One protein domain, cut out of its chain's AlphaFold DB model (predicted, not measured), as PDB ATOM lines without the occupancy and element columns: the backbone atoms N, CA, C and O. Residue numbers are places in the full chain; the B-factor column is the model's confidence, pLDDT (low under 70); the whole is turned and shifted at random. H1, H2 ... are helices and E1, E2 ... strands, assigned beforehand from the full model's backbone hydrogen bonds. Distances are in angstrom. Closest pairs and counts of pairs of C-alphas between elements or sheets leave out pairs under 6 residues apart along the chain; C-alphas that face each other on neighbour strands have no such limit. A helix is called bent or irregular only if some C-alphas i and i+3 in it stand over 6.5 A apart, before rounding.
ATOM      1  N   THR A  90     207.627 235.438 250.789       95.44
ATOM      2  CA  THR A  90     207.862 235.348 252.245       95.44
ATOM      3  C   THR A  90     207.304 236.526 253.033       95.44
ATOM      4  O   THR A  90     207.164 236.426 254.246       95.44
ATOM      5  N   ARG A  91     206.986 237.638 252.364       94.94
ATOM      6  CA  ARG A  91     206.348 238.806 252.978       94.94
ATOM      7  C   ARG A  91     204.967 239.103 252.416       94.94
ATOM      8  O   ARG A  91     204.117 239.535 253.176       94.94
ATOM      9  N   LEU A  92     204.731 238.794 251.140       93.88
ATOM     10  CA  LEU A  92     203.413 238.908 250.514       93.88
ATOM     11  C   LEU A  92     202.369 238.024 251.211       93.88
ATOM     12  O   LEU A  92     201.268 238.482 251.478       93.88
ATOM     13  N   GLN A  93     202.701 236.764 251.519       92.44
ATOM     14  CA  GLN A  93     201.733 235.853 252.140       92.44
ATOM     15  C   GLN A  93     201.402 236.252 253.587       92.44
ATOM     16  O   GLN A  93     200.218 236.309 253.913       92.44
ATOM     17  N   PRO A  94     202.382 236.603 254.448       93.25
ATOM     18  CA  PRO A  94     202.070 237.210 255.739       93.25
ATOM     19  C   PRO A  94     201.273 238.516 255.641       93.25
ATOM     20  O   PRO A  94     200.405 238.736 256.475       93.25
ATOM     21  N   ASP A  95     201.531 239.368 254.646       92.31
ATOM     22  CA  ASP A  95     200.787 240.623 254.473       92.31
ATOM     23  C   ASP A  95     199.309 240.374 254.143       92.31
ATOM     24  O   ASP A  95     198.433 240.968 254.768       92.31
ATOM     25  N   ASN A  96     199.018 239.398 253.273       89.25
ATOM     26  CA  ASN A  96     197.642 238.961 253.016       89.25
ATOM     27  C   ASN A  96     196.936 238.521 254.313       89.25
ATOM     28  O   ASN A  96     195.792 238.912 254.550       89.25
ATOM     29  N   VAL A  97     197.628 237.772 255.184       89.00
ATOM     30  CA  VAL A  97     197.087 237.389 256.501       89.00
ATOM     31  C   VAL A  97     196.877 238.609 257.391       89.00
ATOM     32  O   VAL A  97     195.823 238.731 258.007       89.00
ATOM     33  N   GLN A  98     197.831 239.535 257.455       89.31
ATOM     34  CA  GLN A  98     197.715 240.743 258.273       89.31
ATOM     35  C   GLN A  98     196.495 241.586 257.864       89.31
ATOM     36  O   GLN A  98     195.712 242.003 258.721       89.31
ATOM     37  N   VAL A  99     196.298 241.795 256.559       87.62
ATOM     38  CA  VAL A  99     195.137 242.512 256.006       87.62
ATOM     39  C   VAL A  99     193.834 241.793 256.350       87.62
ATOM     40  O   VAL A  99     192.886 242.424 256.826       87.62
ATOM     41  N   ALA A 100     193.805 240.473 256.175       84.69
ATOM     42  CA  ALA A 100     192.679 239.633 256.553       84.69
ATOM     43  C   ALA A 100     192.321 239.786 258.044       84.69
ATOM     44  O   ALA A 100     191.162 240.024 258.390       84.69
ATOM     45  N   LEU A 101     193.312 239.717 258.936       85.69
ATOM     46  CA  LEU A 101     193.110 239.840 260.382       85.69
ATOM     47  C   LEU A 101     192.578 241.215 260.794       85.69
ATOM     48  O   LEU A 101     191.741 241.292 261.691       85.69
ATOM     49  N   HIS A 102     192.998 242.291 260.123       86.88
ATOM     50  CA  HIS A 102     192.462 243.633 260.374       86.88
ATOM     51  C   HIS A 102     190.991 243.795 259.972       86.88
ATOM     52  O   HIS A 102     190.310 244.669 260.508       86.88
ATOM     53  N   ASN A 103     190.491 242.955 259.064       84.50
ATOM     54  CA  ASN A 103     189.091 242.971 258.641       84.50
ATOM     55  C   ASN A 103     188.187 242.030 259.463       84.50
ATOM     56  O   ASN A 103     186.986 241.938 259.189       84.50
ATOM     57  N   LEU A 104     188.747 241.327 260.452       82.69
ATOM     58  CA  LEU A 104     188.036 240.422 261.351       82.69
ATOM     59  C   LEU A 104     187.775 241.057 262.734       82.69
ATOM     60  O   LEU A 104     188.515 241.943 263.164       82.69
ATOM     61  N   PRO A 105     186.762 240.566 263.478       84.06
ATOM     62  CA  PRO A 105     185.762 239.571 263.070       84.06
ATOM     63  C   PRO A 105     184.672 240.161 262.154       84.06
ATOM     64  O   PRO A 105     184.470 241.370 262.104       84.06
ATOM     65  N   VAL A 106     183.944 239.301 261.432       80.31
ATOM     66  CA  VAL A 106     182.935 239.707 260.423       80.31
ATOM     67  C   VAL A 106     181.747 240.499 260.988       80.31
ATOM     68  O   VAL A 106     181.033 241.167 260.243       80.31
ATOM     69  N   ASP A 107     181.512 240.421 262.298       81.75
ATOM     70  CA  ASP A 107     180.477 241.159 263.024       81.75
ATOM     71  C   ASP A 107     180.993 242.464 263.660       81.75
ATOM     72  O   ASP A 107     180.206 243.225 264.235       81.75
ATOM     73  N   ALA A 108     182.291 242.764 263.536       82.38
ATOM     74  CA  ALA A 108     182.868 243.986 264.071       82.38
ATOM     75  C   ALA A 108     182.462 245.226 263.254       82.38
ATOM     76  O   ALA A 108     182.358 245.175 262.027       82.38
ATOM     77  N   PRO A 109     182.330 246.399 263.903       81.19
ATOM     78  CA  PRO A 109     182.104 247.665 263.207       81.19
ATOM     79  C   PRO A 109     183.207 248.053 262.213       81.19
ATOM     80  O   PRO A 109     182.954 248.891 261.357       81.19
ATOM     81  N   THR A 110     184.412 247.493 262.346       82.38
ATOM     82  CA  THR A 110     185.573 247.707 261.466       82.38
ATOM     83  C   THR A 110     185.503 246.891 260.172       82.38
ATOM     84  O   THR A 110     186.240 247.188 259.233       82.38
ATOM     85  N   HIS A 111     184.616 245.894 260.090       82.62
ATOM     86  CA  HIS A 111     184.529 244.985 258.951       82.62
ATOM     87  C   HIS A 111     184.047 245.692 257.676       82.62
ATOM     88  O   HIS A 111     183.016 246.375 257.660       82.62
ATOM     89  N   ILE A 112     184.775 245.484 256.583       77.69
ATOM     90  CA  ILE A 112     184.465 245.962 255.237       77.69
ATOM     91  C   ILE A 112     183.989 244.774 254.407       77.69
ATOM     92  O   ILE A 112     184.716 243.795 254.220       77.69
ATOM     93  N   SER A 113     182.769 244.877 253.879       72.94
ATOM     94  CA  SER A 113     182.244 243.895 252.936       72.94
ATOM     95  C   SER A 113     182.877 244.088 251.555       72.94
ATOM     96  O   SER A 113     183.110 245.205 251.101       72.94
ATOM     97  N   SER A 114     183.114 242.991 250.838       63.84
ATOM     98  CA  SER A 114     183.774 242.978 249.522       63.84
ATOM     99  C   SER A 114     182.952 243.583 248.365       63.84
ATOM    100  O   SER A 114     183.307 243.414 247.199       63.84
ATOM    101  N   GLN A 115     181.845 244.280 248.649       54.59
ATOM    102  CA  GLN A 115     180.921 244.821 247.649       54.59
ATOM    103  C   GLN A 115     180.959 246.359 247.610       54.59
ATOM    104  O   GLN A 115     180.205 247.010 248.328       54.59
ATOM    105  N   GLY A 116     181.749 246.947 246.701       52.78
ATOM    106  CA  GLY A 116     181.491 248.307 246.198       52.78
ATOM    107  C   GLY A 116     182.703 249.233 246.032       52.78
ATOM    108  O   GLY A 116     183.626 249.222 246.832       52.78
ATOM    109  N   ASN A 117     182.649 250.053 244.970       52.25
ATOM    110  CA  ASN A 117     183.669 251.020 244.540       52.25
ATOM    111  C   ASN A 117     184.092 252.012 245.637       52.25
ATOM    112  O   ASN A 117     183.256 252.617 246.311       52.25
ATOM    113  N   PHE A 118     185.401 252.239 245.717       52.47
ATOM    114  CA  PHE A 118     186.071 252.915 246.817       52.47
ATOM    115  C   PHE A 118     186.358 254.400 246.541       52.47
ATOM    116  O   PHE A 118     187.075 254.747 245.605       52.47
ATOM    117  N   VAL A 119     185.817 255.288 247.384       55.31
ATOM    118  CA  VAL A 119     186.321 256.663 247.591       55.31
ATOM    119  C   VAL A 119     186.200 256.991 249.094       55.31
ATOM    120  O   VAL A 119     185.121 257.397 249.538       55.31
ATOM    121  N   PRO A 120     187.256 256.796 249.900       56.41
ATOM    122  CA  PRO A 120     187.157 256.677 251.358       56.41
ATOM    123  C   PRO A 120     186.628 257.930 252.063       56.41
ATOM    124  O   PRO A 120     185.781 257.833 252.950       56.41
ATOM    125  N   GLU A 121     187.043 259.127 251.645       52.59
ATOM    126  CA  GLU A 121     186.704 260.369 252.354       52.59
ATOM    127  C   GLU A 121     185.321 260.920 251.981       52.59
ATOM    128  O   GLU A 121     184.753 261.730 252.716       52.59
ATOM    129  N   ARG A 122     184.752 260.493 250.846       52.91
ATOM    130  CA  ARG A 122     183.417 260.932 250.392       52.91
ATOM    131  C   ARG A 122     182.292 259.983 250.782       52.91
ATOM    132  O   ARG A 122     181.128 260.320 250.581       52.91
ATOM    133  N   LEU A 123     182.637 258.827 251.337       64.88
ATOM    134  CA  LEU A 123     181.691 257.789 251.713       64.88
ATOM    135  C   LEU A 123     181.408 257.763 253.214       64.88
ATOM    136  O   LEU A 123     180.767 256.825 253.652       64.88
ATOM    137  N   LEU A 124     181.812 258.749 254.021       73.94
ATOM    138  CA  LEU A 124     181.457 258.743 255.444       73.94
ATOM    139  C   LEU A 124     179.935 258.687 255.647       73.94
ATOM    140  O   LEU A 124     179.178 259.500 255.107       73.94
ATOM    141  N   CYS A 125     179.483 257.722 256.446       71.94
ATOM    142  CA  CYS A 125     178.070 257.588 256.759       71.94
ATOM    143  C   CYS A 125     177.550 258.832 257.493       71.94
ATOM    144  O   CYS A 125     178.057 259.218 258.544       71.94
ATOM    145  N   THR A 126     176.477 259.419 256.966       76.44
ATOM    146  CA  THR A 126     175.652 260.413 257.663       76.44
ATOM    147  C   THR A 126     174.455 259.725 258.323       76.44
ATOM    148  O   THR A 126     174.145 258.574 258.015       76.44
ATOM    149  N   HIS A 127     173.727 260.431 259.196       70.81
ATOM    150  CA  HIS A 127     172.534 259.889 259.867       70.81
ATOM    151  C   HIS A 127     171.439 259.390 258.906       70.81
ATOM    152  O   HIS A 127     170.608 258.578 259.302       70.81
ATOM    153  N   THR A 128     171.441 259.858 257.657       73.38
ATOM    154  CA  THR A 128     170.488 259.468 256.608       73.38
ATOM    155  C   THR A 128     171.081 258.508 255.574       73.38
ATOM    156  O   THR A 128     170.382 258.114 254.643       73.38
ATOM    157  N   SER A 129     172.365 258.151 255.689       72.12
ATOM    158  CA  SER A 129     173.049 257.308 254.705       72.12
ATOM    159  C   SER A 129     172.644 255.839 254.837       72.12
ATOM    160  O   SER A 129     172.497 255.303 255.937       72.12
ATOM    161  N   ASN A 130     172.532 255.156 253.699       70.06
ATOM    162  CA  ASN A 130     172.449 253.701 253.668       70.06
ATOM    163  C   ASN A 130     173.817 253.110 254.048       70.06
ATOM    164  O   ASN A 130     174.786 253.329 253.327       70.06
ATOM    165  N   LYS A 131     173.881 252.341 255.144       66.88
ATOM    166  CA  LYS A 131     175.119 251.738 255.675       66.88
ATOM    167  C   LYS A 131     175.833 250.788 254.704       66.88
ATOM    168  O   LYS A 131     177.021 250.571 254.867       66.88
ATOM    169  N   GLY A 132     175.137 250.242 253.705       66.25
ATOM    170  CA  GLY A 132     175.762 249.441 252.642       66.25
ATOM    171  C   GLY A 132     176.384 250.268 251.509       66.25
ATOM    172  O   GLY A 132     176.963 249.701 250.594       66.25
ATOM    173  N   ALA A 133     176.232 251.595 251.535       71.00
ATOM    174  CA  ALA A 133     176.726 252.520 250.513       71.00
ATOM    175  C   ALA A 133     177.654 253.599 251.101       71.00
ATOM    176  O   ALA A 133     177.898 254.619 250.457       71.00
ATOM    177  N   CYS A 134     178.105 253.422 252.344       74.81
ATOM    178  CA  CYS A 134     178.944 254.367 253.068       74.81
ATOM    179  C   CYS A 134     179.858 253.629 254.060       74.81
ATOM    180  O   CYS A 134     179.545 252.525 254.494       74.81
ATOM    181  N   LEU A 135     180.973 254.255 254.422       77.69
ATOM    182  CA  LEU A 135     181.944 253.803 255.406       77.69
ATOM    183  C   LEU A 135     181.671 254.457 256.760       77.69
ATOM    184  O   LEU A 135     181.454 255.667 256.879       77.69
ATOM    185  N   THR A 136     181.693 253.648 257.806       80.31
ATOM    186  CA  THR A 136     181.674 254.110 259.192       80.31
ATOM    187  C   THR A 136     183.068 254.578 259.620       80.31
ATOM    188  O   THR A 136     184.069 254.212 259.012       80.31
ATOM    189  N   GLY A 137     183.148 255.377 260.691       82.00
ATOM    190  CA  GLY A 137     184.436 255.767 261.281       82.00
ATOM    191  C   GLY A 137     185.360 254.569 261.563       82.00
ATOM    192  O   GLY A 137     186.495 254.596 261.107       82.00
ATOM    193  N   PRO A 138     184.878 253.488 262.207       84.38
ATOM    194  CA  PRO A 138     185.673 252.275 262.407       84.38
ATOM    195  C   PRO A 138     186.116 251.577 261.109       84.38
ATOM    196  O   PRO A 138     187.235 251.088 261.040       84.38
ATOM    197  N   GLN A 139     185.300 251.562 260.050       82.88
ATOM    198  CA  GLN A 139     185.726 251.006 258.752       82.88
ATOM    199  C   GLN A 139     186.868 251.808 258.112       82.88
ATOM    200  O   GLN A 139     187.673 251.234 257.382       82.88
ATOM    201  N   LEU A 140     186.983 253.113 258.397       83.00
ATOM    202  CA  LEU A 140     188.146 253.889 257.956       83.00
ATOM    203  C   LEU A 140     189.445 253.383 258.583       83.00
ATOM    204  O   LEU A 140     190.476 253.454 257.925       83.00
ATOM    205  N   GLU A 141     189.421 252.845 259.805       83.75
ATOM    206  CA  GLU A 141     190.619 252.289 260.446       83.75
ATOM    207  C   GLU A 141     191.172 251.105 259.645       83.75
ATOM    208  O   GLU A 141     192.358 251.084 259.322       83.75
ATOM    209  N   THR A 142     190.308 250.179 259.225       85.88
ATOM    210  CA  THR A 142     190.682 249.049 258.359       85.88
ATOM    211  C   THR A 142     191.254 249.522 257.021       85.88
ATOM    212  O   THR A 142     192.252 248.986 256.542       85.88
ATOM    213  N   LEU A 143     190.686 250.577 256.432       85.12
ATOM    214  CA  LEU A 143     191.209 251.163 255.193       85.12
ATOM    215  C   LEU A 143     192.572 251.816 255.390       85.12
ATOM    216  O   LEU A 143     193.434 251.691 254.524       85.12
ATOM    217  N   TYR A 144     192.795 252.479 256.526       86.94
ATOM    218  CA  TYR A 144     194.118 252.998 256.848       86.94
ATOM    219  C   TYR A 144     195.147 251.871 256.920       86.94
ATOM    220  O   TYR A 144     196.252 252.073 256.431       86.94
ATOM    221  N   TYR A 145     194.799 250.689 257.434       87.25
ATOM    222  CA  TYR A 145     195.705 249.537 257.384       87.25
ATOM    223  C   TYR A 145     195.974 249.051 255.952       87.25
ATOM    224  O   TYR A 145     197.124 248.811 255.611       87.25
ATOM    225  N   ILE A 146     194.953 248.964 255.094       87.75
ATOM    226  CA  ILE A 146     195.107 248.504 253.697       87.75
ATOM    227  C   ILE A 146     195.977 249.467 252.867       87.75
ATOM    228  O   ILE A 146     196.772 249.025 252.035       87.75
ATOM    229  N   TYR A 147     195.836 250.777 253.096       89.12
ATOM    230  CA  TYR A 147     196.481 251.836 252.308       89.12
ATOM    231  C   TYR A 147     197.720 252.466 252.961       89.12
ATOM    232  O   TYR A 147     198.202 253.489 252.475       89.12
ATOM    233  N   ASN A 148     198.256 251.892 254.043       91.12
ATOM    234  CA  ASN A 148     199.533 252.318 254.626       91.12
ATOM    235  C   ASN A 148     200.498 251.145 254.757       91.12
ATOM    236  O   ASN A 148     200.084 250.016 254.992       91.12
ATOM    237  N   ASP A 149     201.791 251.419 254.552       94.94
ATOM    238  CA  ASP A 149     202.822 250.381 254.606       94.94
ATOM    239  C   ASP A 149     202.728 249.607 255.919       94.94
ATOM    240  O   ASP A 149     202.680 250.212 256.999       94.94
ATOM    241  N   TRP A 150     202.837 248.284 255.847       93.69
ATOM    242  CA  TRP A 150     202.994 247.504 257.058       93.69
ATOM    243  C   TRP A 150     204.382 247.757 257.648       93.69
ATOM    244  O   TRP A 150     205.428 247.431 257.068       93.69
ATOM    245  N   ARG A 151     204.385 248.377 258.828       93.06
ATOM    246  CA  ARG A 151     205.573 248.652 259.632       93.06
ATOM    247  C   ARG A 151     205.417 248.059 261.018       93.06
ATOM    248  O   ARG A 151     204.391 248.222 261.666       93.06
ATOM    249  N   GLU A 152     206.484 247.429 261.475       89.44
ATOM    250  CA  GLU A 152     206.596 246.835 262.802       89.44
ATOM    251  C   GLU A 152     207.306 247.776 263.778       89.44
ATOM    252  O   GLU A 152     207.664 248.916 263.444       89.44
ATOM    253  N   THR A 153     207.525 247.292 265.003       85.69
ATOM    254  CA  THR A 153     208.220 248.034 266.069       85.69
ATOM    255  C   THR A 153     209.487 248.730 265.542       85.69
ATOM    256  O   THR A 153     210.245 248.182 264.735       85.69
ATOM    257  N   ASN A 154     209.717 249.968 265.994       87.69
ATOM    258  CA  ASN A 154     210.799 250.853 265.535       87.69
ATOM    259  C   ASN A 154     210.741 251.236 264.042       87.69
ATOM    260  O   ASN A 154     211.781 251.513 263.451       87.69
ATOM    261  N   GLN A 155     209.546 251.291 263.437       87.06
ATOM    262  CA  GLN A 155     209.344 251.688 262.031       87.06
ATOM    263  C   GLN A 155     209.968 250.714 261.017       87.06
ATOM    264  O   GLN A 155     210.254 251.091 259.873       87.06
ATOM    265  N   THR A 156     210.161 249.456 261.420       91.12
ATOM    266  CA  THR A 156     210.743 248.415 260.568       91.12
ATOM    267  C   THR A 156     209.774 248.076 259.441       91.12
ATOM    268  O   THR A 156     208.695 247.553 259.688       91.12
ATOM    269  N   PHE A 157     210.152 248.366 258.197       93.69
ATOM    270  CA  PHE A 157     209.322 248.080 257.028       93.69
ATOM    271  C   PHE A 157     209.157 246.569 256.794       93.69
ATOM    272  O   PHE A 157     210.149 245.828 256.732       93.69
ATOM    273  N   VAL A 158     207.911 246.123 256.614       93.81
ATOM    274  CA  VAL A 158     207.570 244.728 256.318       93.81
ATOM    275  C   VAL A 158     207.206 244.556 254.850       93.81
ATOM    276  O   VAL A 158     207.947 243.866 254.136       93.81
ATOM    277  N   PHE A 159     206.127 245.200 254.409       95.19
ATOM    278  CA  PHE A 159     205.565 245.081 253.065       95.19
ATOM    279  C   PHE A 159     204.875 246.396 252.653       95.19
ATOM    280  O   PHE A 159     204.399 247.124 253.531       95.19
ATOM    281  N   PRO A 160     204.893 246.773 251.358       94.94
ATOM    282  CA  PRO A 160     204.204 247.977 250.907       94.94
ATOM    283  C   PRO A 160     202.686 247.791 250.963       94.94
ATOM    284  O   PRO A 160     202.189 246.678 250.832       94.94
ATOM    285  N   HIS A 161     201.974 248.901 251.112       91.12
ATOM    286  CA  HIS A 161     200.516 248.936 251.061       91.12
ATOM    287  C   HIS A 161     199.940 248.600 249.684       91.12
ATOM    288  O   HIS A 161     200.627 248.659 248.660       91.12
ATOM    289  N   PHE A 162     198.637 248.330 249.664       88.56
ATOM    290  CA  PHE A 162     197.862 248.249 248.434       88.56
ATOM    291  C   PHE A 162     197.655 249.641 247.842       88.56
ATOM    292  O   PHE A 162     197.384 250.593 248.564       88.56
ATOM    293  N   GLU A 163     197.759 249.784 246.522       87.19
ATOM    294  CA  GLU A 163     197.543 251.076 245.866       87.19
ATOM    295  C   GLU A 163     196.052 251.437 245.805       87.19
ATOM    296  O   GLU A 163     195.199 250.599 245.512       87.19
ATOM    297  N   MET A 164     195.716 252.713 246.025       83.94
ATOM    298  CA  MET A 164     194.343 253.194 245.816       83.94
ATOM    299  C   MET A 164     193.878 252.884 244.385       83.94
ATOM    300  O   MET A 164     194.575 253.190 243.419       83.94
ATOM    301  N   GLY A 165     192.691 252.284 244.247       81.88
ATOM    302  CA  GLY A 165     192.181 251.762 242.974       81.88
ATOM    303  C   GLY A 165     192.375 250.252 242.785       81.88
ATOM    304  O   GLY A 165     191.881 249.694 241.804       81.88
ATOM    305  N   SER A 166     193.035 249.558 243.721       83.56
ATOM    306  CA  SER A 166     193.150 248.091 243.731       83.56
ATOM    307  C   SER A 166     191.910 247.373 244.284       83.56
ATOM    308  O   SER A 166     191.976 246.187 244.603       83.56
ATOM    309  N   ASP A 167     190.775 248.061 244.400       78.06
ATOM    310  CA  ASP A 167     189.573 247.602 245.119       78.06
ATOM    311  C   ASP A 167     188.949 246.347 244.505       78.06
ATOM    312  O   ASP A 167     188.297 245.554 245.182       78.06
ATOM    313  N   ALA A 168     189.220 246.102 243.219       78.06
ATOM    314  CA  ALA A 168     188.865 244.858 242.545       78.06
ATOM    315  C   ALA A 168     189.459 243.608 243.230       78.06
ATOM    316  O   ALA A 168     188.944 242.506 243.046       78.06
ATOM    317  N   GLN A 169     190.523 243.766 244.024       77.38
ATOM    318  CA  GLN A 169     191.167 242.688 244.775       77.38
ATOM    319  C   GLN A 169     190.544 242.462 246.157       77.38
ATOM    320  O   GLN A 169     190.881 241.479 246.806       77.38
ATOM    321  N   TYR A 170     189.612 243.298 246.625       78.38
ATOM    322  CA  TYR A 170     189.036 243.150 247.968       78.38
ATOM    323  C   TYR A 170     188.333 241.807 248.168       78.38
ATOM    324  O   TYR A 170     188.416 241.225 249.243       78.38
ATOM    325  N   GLY A 171     187.695 241.264 247.127       73.06
ATOM    326  CA  GLY A 171     187.109 239.921 247.182       73.06
ATOM    327  C   GLY A 171     188.133 238.800 247.387       73.06
ATOM    328  O   GLY A 171     187.747 237.695 247.743       73.06
ATOM    329  N   PHE A 172     189.419 239.068 247.164       72.75
ATOM    330  CA  PHE A 172     190.526 238.172 247.475       72.75
ATOM    331  C   PHE A 172     191.138 238.505 248.845       72.75
ATOM    332  O   PHE A 172     191.257 237.622 249.683       72.75
ATOM    333  N   LEU A 173     191.455 239.781 249.088       72.62
ATOM    334  CA  LEU A 173     192.174 240.256 250.280       72.62
ATOM    335  C   LEU A 173     191.347 240.208 251.568       72.62
ATOM    336  O   LEU A 173     191.868 239.933 252.641       72.62
ATOM    337  N   LEU A 174     190.054 240.512 251.461       75.00
ATOM    338  CA  LEU A 174     189.141 240.653 252.596       75.00
ATOM    339  C   LEU A 174     188.239 239.429 252.768       75.00
ATOM    340  O   LEU A 174     187.348 239.436 253.619       75.00
ATOM    341  N   ASN A 175     188.431 238.392 251.946       65.94
ATOM    342  CA  ASN A 175     187.665 237.157 252.030       65.94
ATOM    343  C   ASN A 175     188.177 236.286 253.175       65.94
ATOM    344  O   ASN A 175     188.923 235.325 252.997       65.94
ATOM    345  N   THR A 176     187.750 236.664 254.367       57.78
ATOM    346  CA  THR A 176     188.080 235.995 255.613       57.78
ATOM    347  C   THR A 176     186.839 235.280 256.119       57.78
ATOM    348  O   THR A 176     186.095 235.822 256.936       57.78
ATOM    349  N   ASP A 177     186.563 234.082 255.605       53.12
ATOM    350  CA  ASP A 177     185.562 233.218 256.231       53.12
ATOM    351  C   ASP A 177     186.138 232.705 257.568       53.12
ATOM    352  O   ASP A 177     187.140 231.983 257.552       53.12
ATOM    353  N   PRO A 178     185.545 233.049 258.729       47.28
ATOM    354  CA  PRO A 178     186.044 232.629 260.039       47.28
ATOM    355  C   PRO A 178     186.027 231.103 260.248       47.28
ATOM    356  O   PRO A 178     186.643 230.618 261.196       47.28
ATOM    357  N   GLY A 179     185.340 230.337 259.392       49.06
ATOM    358  CA  GLY A 179     185.275 228.876 259.474       49.06
ATOM    359  C   GLY A 179     186.035 228.119 258.383       49.06
ATOM    360  O   GLY A 179     186.181 226.901 258.507       49.06
ATOM    361  N   ASN A 180     186.505 228.787 257.321       50.56
ATOM    362  CA  ASN A 180     187.039 228.103 256.143       50.56
ATOM    363  C   ASN A 180     188.405 228.666 255.725       50.56
ATOM    364  O   ASN A 180     188.512 229.779 255.217       50.56
ATOM    365  N   HIS A 181     189.439 227.847 255.940       53.38
ATOM    366  CA  HIS A 181     190.882 228.091 255.780       53.38
ATOM    367  C   HIS A 181     191.341 228.368 254.332       53.38
ATOM    368  O   HIS A 181     192.280 227.744 253.841       53.38
ATOM    369  N   THR A 182     190.649 229.253 253.624       56.75
ATOM    370  CA  THR A 182     190.796 229.456 252.177       56.75
ATOM    371  C   THR A 182     191.539 230.736 251.816       56.75
ATOM    372  O   THR A 182     191.836 230.938 250.641       56.75
ATOM    373  N   GLU A 183     191.886 231.565 252.808       73.38
ATOM    374  CA  GLU A 183     192.813 232.675 252.597       73.38
ATOM    375  C   GLU A 183     194.195 232.091 252.210       73.38
ATOM    376  O   GLU A 183     194.738 231.248 252.941       73.38
ATOM    377  N   PRO A 184     194.748 232.452 251.038       77.00
ATOM    378  CA  PRO A 184     195.957 231.819 250.506       77.00
ATOM    379  C   PRO A 184     197.211 231.989 251.366       77.00
ATOM    380  O   PRO A 184     198.052 231.084 251.389       77.00
ATOM    381  N   GLY A 185     197.336 233.105 252.085       87.94
ATOM    382  CA  GLY A 185     198.413 233.363 253.032       87.94
ATOM    383  C   GLY A 185     198.420 232.368 254.189       87.94
ATOM    384  O   GLY A 185     199.454 231.754 254.460       87.94
ATOM    385  N   ILE A 186     197.266 232.110 254.813       88.31
ATOM    386  CA  ILE A 186     197.100 231.099 255.869       88.31
ATOM    387  C   ILE A 186     197.476 229.717 255.329       88.31
ATOM    388  O   ILE A 186     198.217 228.983 255.987       88.31
ATOM    389  N   ALA A 187     196.987 229.345 254.141       87.88
ATOM    390  CA  ALA A 187     197.293 228.047 253.542       87.88
ATOM    391  C   ALA A 187     198.801 227.877 253.290       87.88
ATOM    392  O   ALA A 187     199.367 226.836 253.635       87.88
ATOM    393  N   TRP A 188     199.466 228.907 252.761       92.00
ATOM    394  CA  TRP A 188     200.910 228.901 252.525       92.00
ATOM    395  C   TRP A 188     201.712 228.844 253.834       92.00
ATOM    396  O   TRP A 188     202.597 227.997 253.974       92.00
ATOM    397  N   ILE A 189     201.377 229.665 254.838       93.69
ATOM    398  CA  ILE A 189     202.063 229.662 256.143       93.69
ATOM    399  C   ILE A 189     201.899 228.296 256.818       93.69
ATOM    400  O   ILE A 189     202.867 227.708 257.305       93.69
ATOM    401  N   ARG A 190     200.688 227.733 256.806       92.75
ATOM    402  CA  ARG A 190     200.450 226.407 257.374       92.75
ATOM    403  C   ARG A 190     201.225 225.343 256.619       92.75
ATOM    404  O   ARG A 190     201.995 224.625 257.239       92.75
ATOM    405  N   LYS A 191     201.026 225.198 255.310       93.06
ATOM    406  CA  LYS A 191     201.493 224.014 254.573       93.06
ATOM    407  C   LYS A 191     202.935 224.130 254.087       93.06
ATOM    408  O   LYS A 191     203.667 223.148 254.187       93.06
ATOM    409  N   CYS A 192     203.350 225.302 253.611       94.38
ATOM    410  CA  CYS A 192     204.689 225.512 253.061       94.38
ATOM    411  C   CYS A 192     205.707 225.879 254.152       94.38
ATOM    412  O   CYS A 192     206.819 225.353 254.134       94.38
ATOM    413  N   LEU A 193     205.335 226.737 255.114       95.69
ATOM    414  CA  LEU A 193     206.265 227.247 256.132       95.69
ATOM    415  C   LEU A 193     206.344 226.372 257.396       95.69
ATOM    416  O   LEU A 193     207.442 225.998 257.807       95.69
ATOM    417  N   TYR A 194     205.202 226.040 258.006       95.75
ATOM    418  CA  TYR A 194     205.145 225.350 259.308       95.75
ATOM    419  C   TYR A 194     204.658 223.901 259.256       95.75
ATOM    420  O   TYR A 194     204.491 223.270 260.303       95.75
ATOM    421  N   ASN A 195     204.434 223.348 258.065       94.38
ATOM    422  CA  ASN A 195     204.048 221.948 257.889       94.38
ATOM    423  C   ASN A 195     202.832 221.525 258.755       94.38
ATOM    424  O   ASN A 195     202.813 220.473 259.388       94.38
ATOM    425  N   ASP A 196     201.826 222.396 258.779       92.19
ATOM    426  CA  ASP A 196     200.521 222.300 259.442       92.19
ATOM    427  C   ASP A 196     200.519 222.363 260.974       92.19
ATOM    428  O   ASP A 196     199.499 222.080 261.596       92.19
ATOM    429  N   THR A 197     201.638 222.767 261.582       93.06
ATOM    430  CA  THR A 197     201.776 222.896 263.047       93.06
ATOM    431  C   THR A 197     201.387 224.264 263.611       93.06
ATOM    432  O   THR A 197     201.330 224.419 264.825       93.06
ATOM    433  N   TRP A 198     201.121 225.245 262.747       93.06
ATOM    434  CA  TRP A 198     200.844 226.633 263.123       93.06
ATOM    435  C   TRP A 198     199.342 226.946 263.144       93.06
ATOM    436  O   TRP A 198     198.616 226.558 262.222       93.06
ATOM    437  N   ASP A 199     198.902 227.683 264.168       88.44
ATOM    438  CA  ASP A 199     197.558 228.260 264.281       88.44
ATOM    439  C   ASP A 199     197.584 229.745 263.888       88.44
ATOM    440  O   ASP A 199     198.449 230.510 264.308       88.44
ATOM    441  N   TRP A 200     196.604 230.179 263.096       84.88
ATOM    442  CA  TRP A 200     196.535 231.549 262.600       84.88
ATOM    443  C   TRP A 200     196.260 232.589 263.686       84.88
ATOM    444  O   TRP A 200     196.633 233.750 263.523       84.88
ATOM    445  N   HIS A 201     195.687 232.183 264.820       85.62
ATOM    446  CA  HIS A 201     195.553 233.051 265.994       85.62
ATOM    447  C   HIS A 201     196.911 233.416 266.620       85.62
ATOM    448  O   HIS A 201     196.993 234.346 267.420       85.62
ATOM    449  N   GLU A 202     197.979 232.706 266.250       88.25
ATOM    450  CA  GLU A 202     199.354 232.947 266.691       88.25
ATOM    451  C   GLU A 202     200.147 233.794 265.680       88.25
ATOM    452  O   GLU A 202     201.384 233.824 265.710       88.25
ATOM    453  N   PHE A 203     199.465 234.479 264.753       91.50
ATOM    454  CA  PHE A 203     200.122 235.366 263.799       91.50
ATOM    455  C   PHE A 203     200.847 236.505 264.525       91.50
ATOM    456  O   PHE A 203     200.254 237.324 265.224       91.50
ATOM    457  N   THR A 204     202.166 236.540 264.360       93.38
ATOM    458  CA  THR A 204     203.058 237.535 264.959       93.38
ATOM    459  C   THR A 204     204.207 237.836 264.007       93.38
ATOM    460  O   THR A 204     204.429 237.114 263.031       93.38
ATOM    461  N   TYR A 205     205.017 238.846 264.341       92.94
ATOM    462  CA  TYR A 205     206.206 239.188 263.562       92.94
ATOM    463  C   TYR A 205     207.177 238.006 263.347       92.94
ATOM    464  O   TYR A 205     207.913 237.961 262.360       92.94
ATOM    465  N   GLN A 206     207.146 237.008 264.238       95.19
ATOM    466  CA  GLN A 206     207.962 235.799 264.131       95.19
ATOM    467  C   GLN A 206     207.689 235.010 262.842       95.19
ATOM    468  O   GLN A 206     208.626 234.458 262.266       95.19
ATOM    469  N   VAL A 207     206.452 235.025 262.333       95.75
ATOM    470  CA  VAL A 207     206.081 234.346 261.081       95.75
ATOM    471  C   VAL A 207     206.870 234.902 259.896       95.75
ATOM    472  O   VAL A 207     207.347 234.140 259.061       95.75
ATOM    473  N   ILE A 208     207.082 236.220 259.843       95.06
ATOM    474  CA  ILE A 208     207.856 236.864 258.769       95.06
ATOM    475  C   ILE A 208     209.339 236.523 258.901       95.06
ATOM    476  O   ILE A 208     210.006 236.260 257.902       95.06
ATOM    477  N   LEU A 209     209.862 236.508 260.131       95.12
ATOM    478  CA  LEU A 209     211.253 236.129 260.389       95.12
ATOM    479  C   LEU A 209     211.522 234.679 259.979       95.12
ATOM    480  O   LEU A 209     212.546 234.394 259.359       95.12
ATOM    481  N   ASP A 210     210.596 233.772 260.285       97.12
ATOM    482  CA  ASP A 210     210.678 232.381 259.855       97.12
ATOM    483  C   ASP A 210     210.523 232.242 258.344       97.12
ATOM    484  O   ASP A 210     211.315 231.527 257.731       97.12
ATOM    485  N   ALA A 211     209.580 232.960 257.730       96.62
ATOM    486  CA  ALA A 211     209.382 232.963 256.287       96.62
ATOM    487  C   ALA A 211     210.636 233.439 255.540       96.62
ATOM    488  O   ALA A 211     211.074 232.771 254.607       96.62
ATOM    489  N   ASP A 212     211.254 234.541 255.967       95.38
ATOM    490  CA  ASP A 212     212.484 235.061 255.361       95.38
ATOM    491  C   ASP A 212     213.687 234.131 255.591       95.38
ATOM    492  O   ASP A 212     214.532 233.985 254.705       95.38
ATOM    493  N   ARG A 213     213.771 233.490 256.765       96.56
ATOM    494  CA  ARG A 213     214.853 232.556 257.113       96.56
ATOM    495  C   ARG A 213     214.749 231.234 256.353       96.56
ATOM    496  O   ARG A 213     215.772 230.707 255.922       96.56
ATOM    497  N   ILE A 214     213.547 230.669 256.265       96.06
ATOM    498  CA  ILE A 214     213.289 229.370 255.630       96.06
ATOM    499  C   ILE A 214     213.210 229.536 254.112       96.06
ATOM    500  O   ILE A 214     213.758 228.704 253.394       96.06
ATOM    501  N   ASN A 215     212.569 230.612 253.636       95.06
ATOM    502  CA  ASN A 215     212.300 230.892 252.225       95.06
ATOM    503  C   ASN A 215     211.782 229.639 251.493       95.06
ATOM    504  O   ASN A 215     212.469 229.124 250.599       95.06
ATOM    505  N   PRO A 216     210.612 229.102 251.903       94.31
ATOM    506  CA  PRO A 216     210.068 227.894 251.294       94.31
ATOM    507  C   PRO A 216     209.892 228.112 249.786       94.31
ATOM    508  O   PRO A 216     209.770 229.245 249.315       94.31
ATOM    509  N   GLU A 217     209.992 227.024 249.020       93.00
ATOM    510  CA  GLU A 217     209.984 227.034 247.543       93.00
ATOM    511  C   GLU A 217     211.149 227.822 246.894       93.00
ATOM    512  O   GLU A 217     211.274 227.852 245.670       93.00
TER     513      GLU A 217
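What this domain is: This is residues 90 to 217 of the 236 residues of the protein "Carboxylic ester hydrolase" of Cladophialophora psammophila CBS 110553 (UniProt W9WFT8). One helix, H1, forms the core: H4 and H5 pack on its first part, the small hairpin of E1 and E2 sits beside that part, and H2 and the short H3 meet its later part. Beyond H2 the long link of residues 103 to 136, with no named element, reaches to Thr 128 at one end of the longest axis, far from H5 at the other. The printed part has 128 residues, with five named helices and two named strands in the order H1 H2 E1 E2 H3 H4 H5; the sheet, E1 - E2, is antiparallel. The class is mostly helix, though under half of the residues are in named elements. The whole is compact, with a radius of gyration of the C-alphas of 15.6 A, and elongated, spanning 52 by 33 by 23 A.

Where its parts are: E1 is residues 150 to 152 and E2 residues 156 to 159. H1, residues 90 to 102, begins at C-alpha 90 (207.862, 235.348, 252.245) and is 19.3 A long. H2 is residues 137 to 146, 15.0 A. H3, residues 167 to 173, is irregular, but only just: C-alphas 168 and 171 are 7.0 A apart. H4 is residues 184 to 193, 12.6 A. H5, residues 205 to 214, is 14.5 A long and ends at C-alpha 214 (213.289, 229.370, 255.630).

How they stand to each other: E1 and E2 form a hairpin, antiparallel at 150 degrees, with N 150 and O 159 at 3.0 A and N 158 and O 150 at 2.8 A, within hydrogen-bond range. The closest C-alphas of H1 and E2 are those of Arg 91 and Phe 159, 6.3 A apart. H1 is the hub, touching four helices. With residues 92 to 97 alone it touches H4, closest at the C-alphas of Gln 93 and Gly 185, 4.2 A, at a steep tilt of 47 degrees, opposite ways. With residues 90 to 94 alone it touches H5, at the C-alphas of Thr 90 and Ala 211, 4.9 A, at a shallow tilt of 21 degrees, opposite ways. H1 and H2 form a helical hairpin, with the C-alphas of His 102 and Thr 142 closest, 6.0 A. H1 and H3 only just touch, with 3 pairs of C-alphas within 8 A, closest at Asn 96 and Leu 173, 6.2 A. H3 and H4 are apart. Every O i to N i+4 pair is within hydrogen-bond range in H4 and H5, but 8 of 9 in H1, 4 of 6 in H2 and 1 of 3 in H3, where 3 of 4 O i to N i+3 pairs are.

The domain as a whole: The two C-alphas farthest apart, those of Thr 128 and Ile 214, are 52.3 A apart. The printed part has no cut. The links H1 to H2 and H4 to H5 are long. The mean pLDDT of the printed part is 81.8, and residues 114 to 123, 131 to 132 and 175 to 182 are under 70.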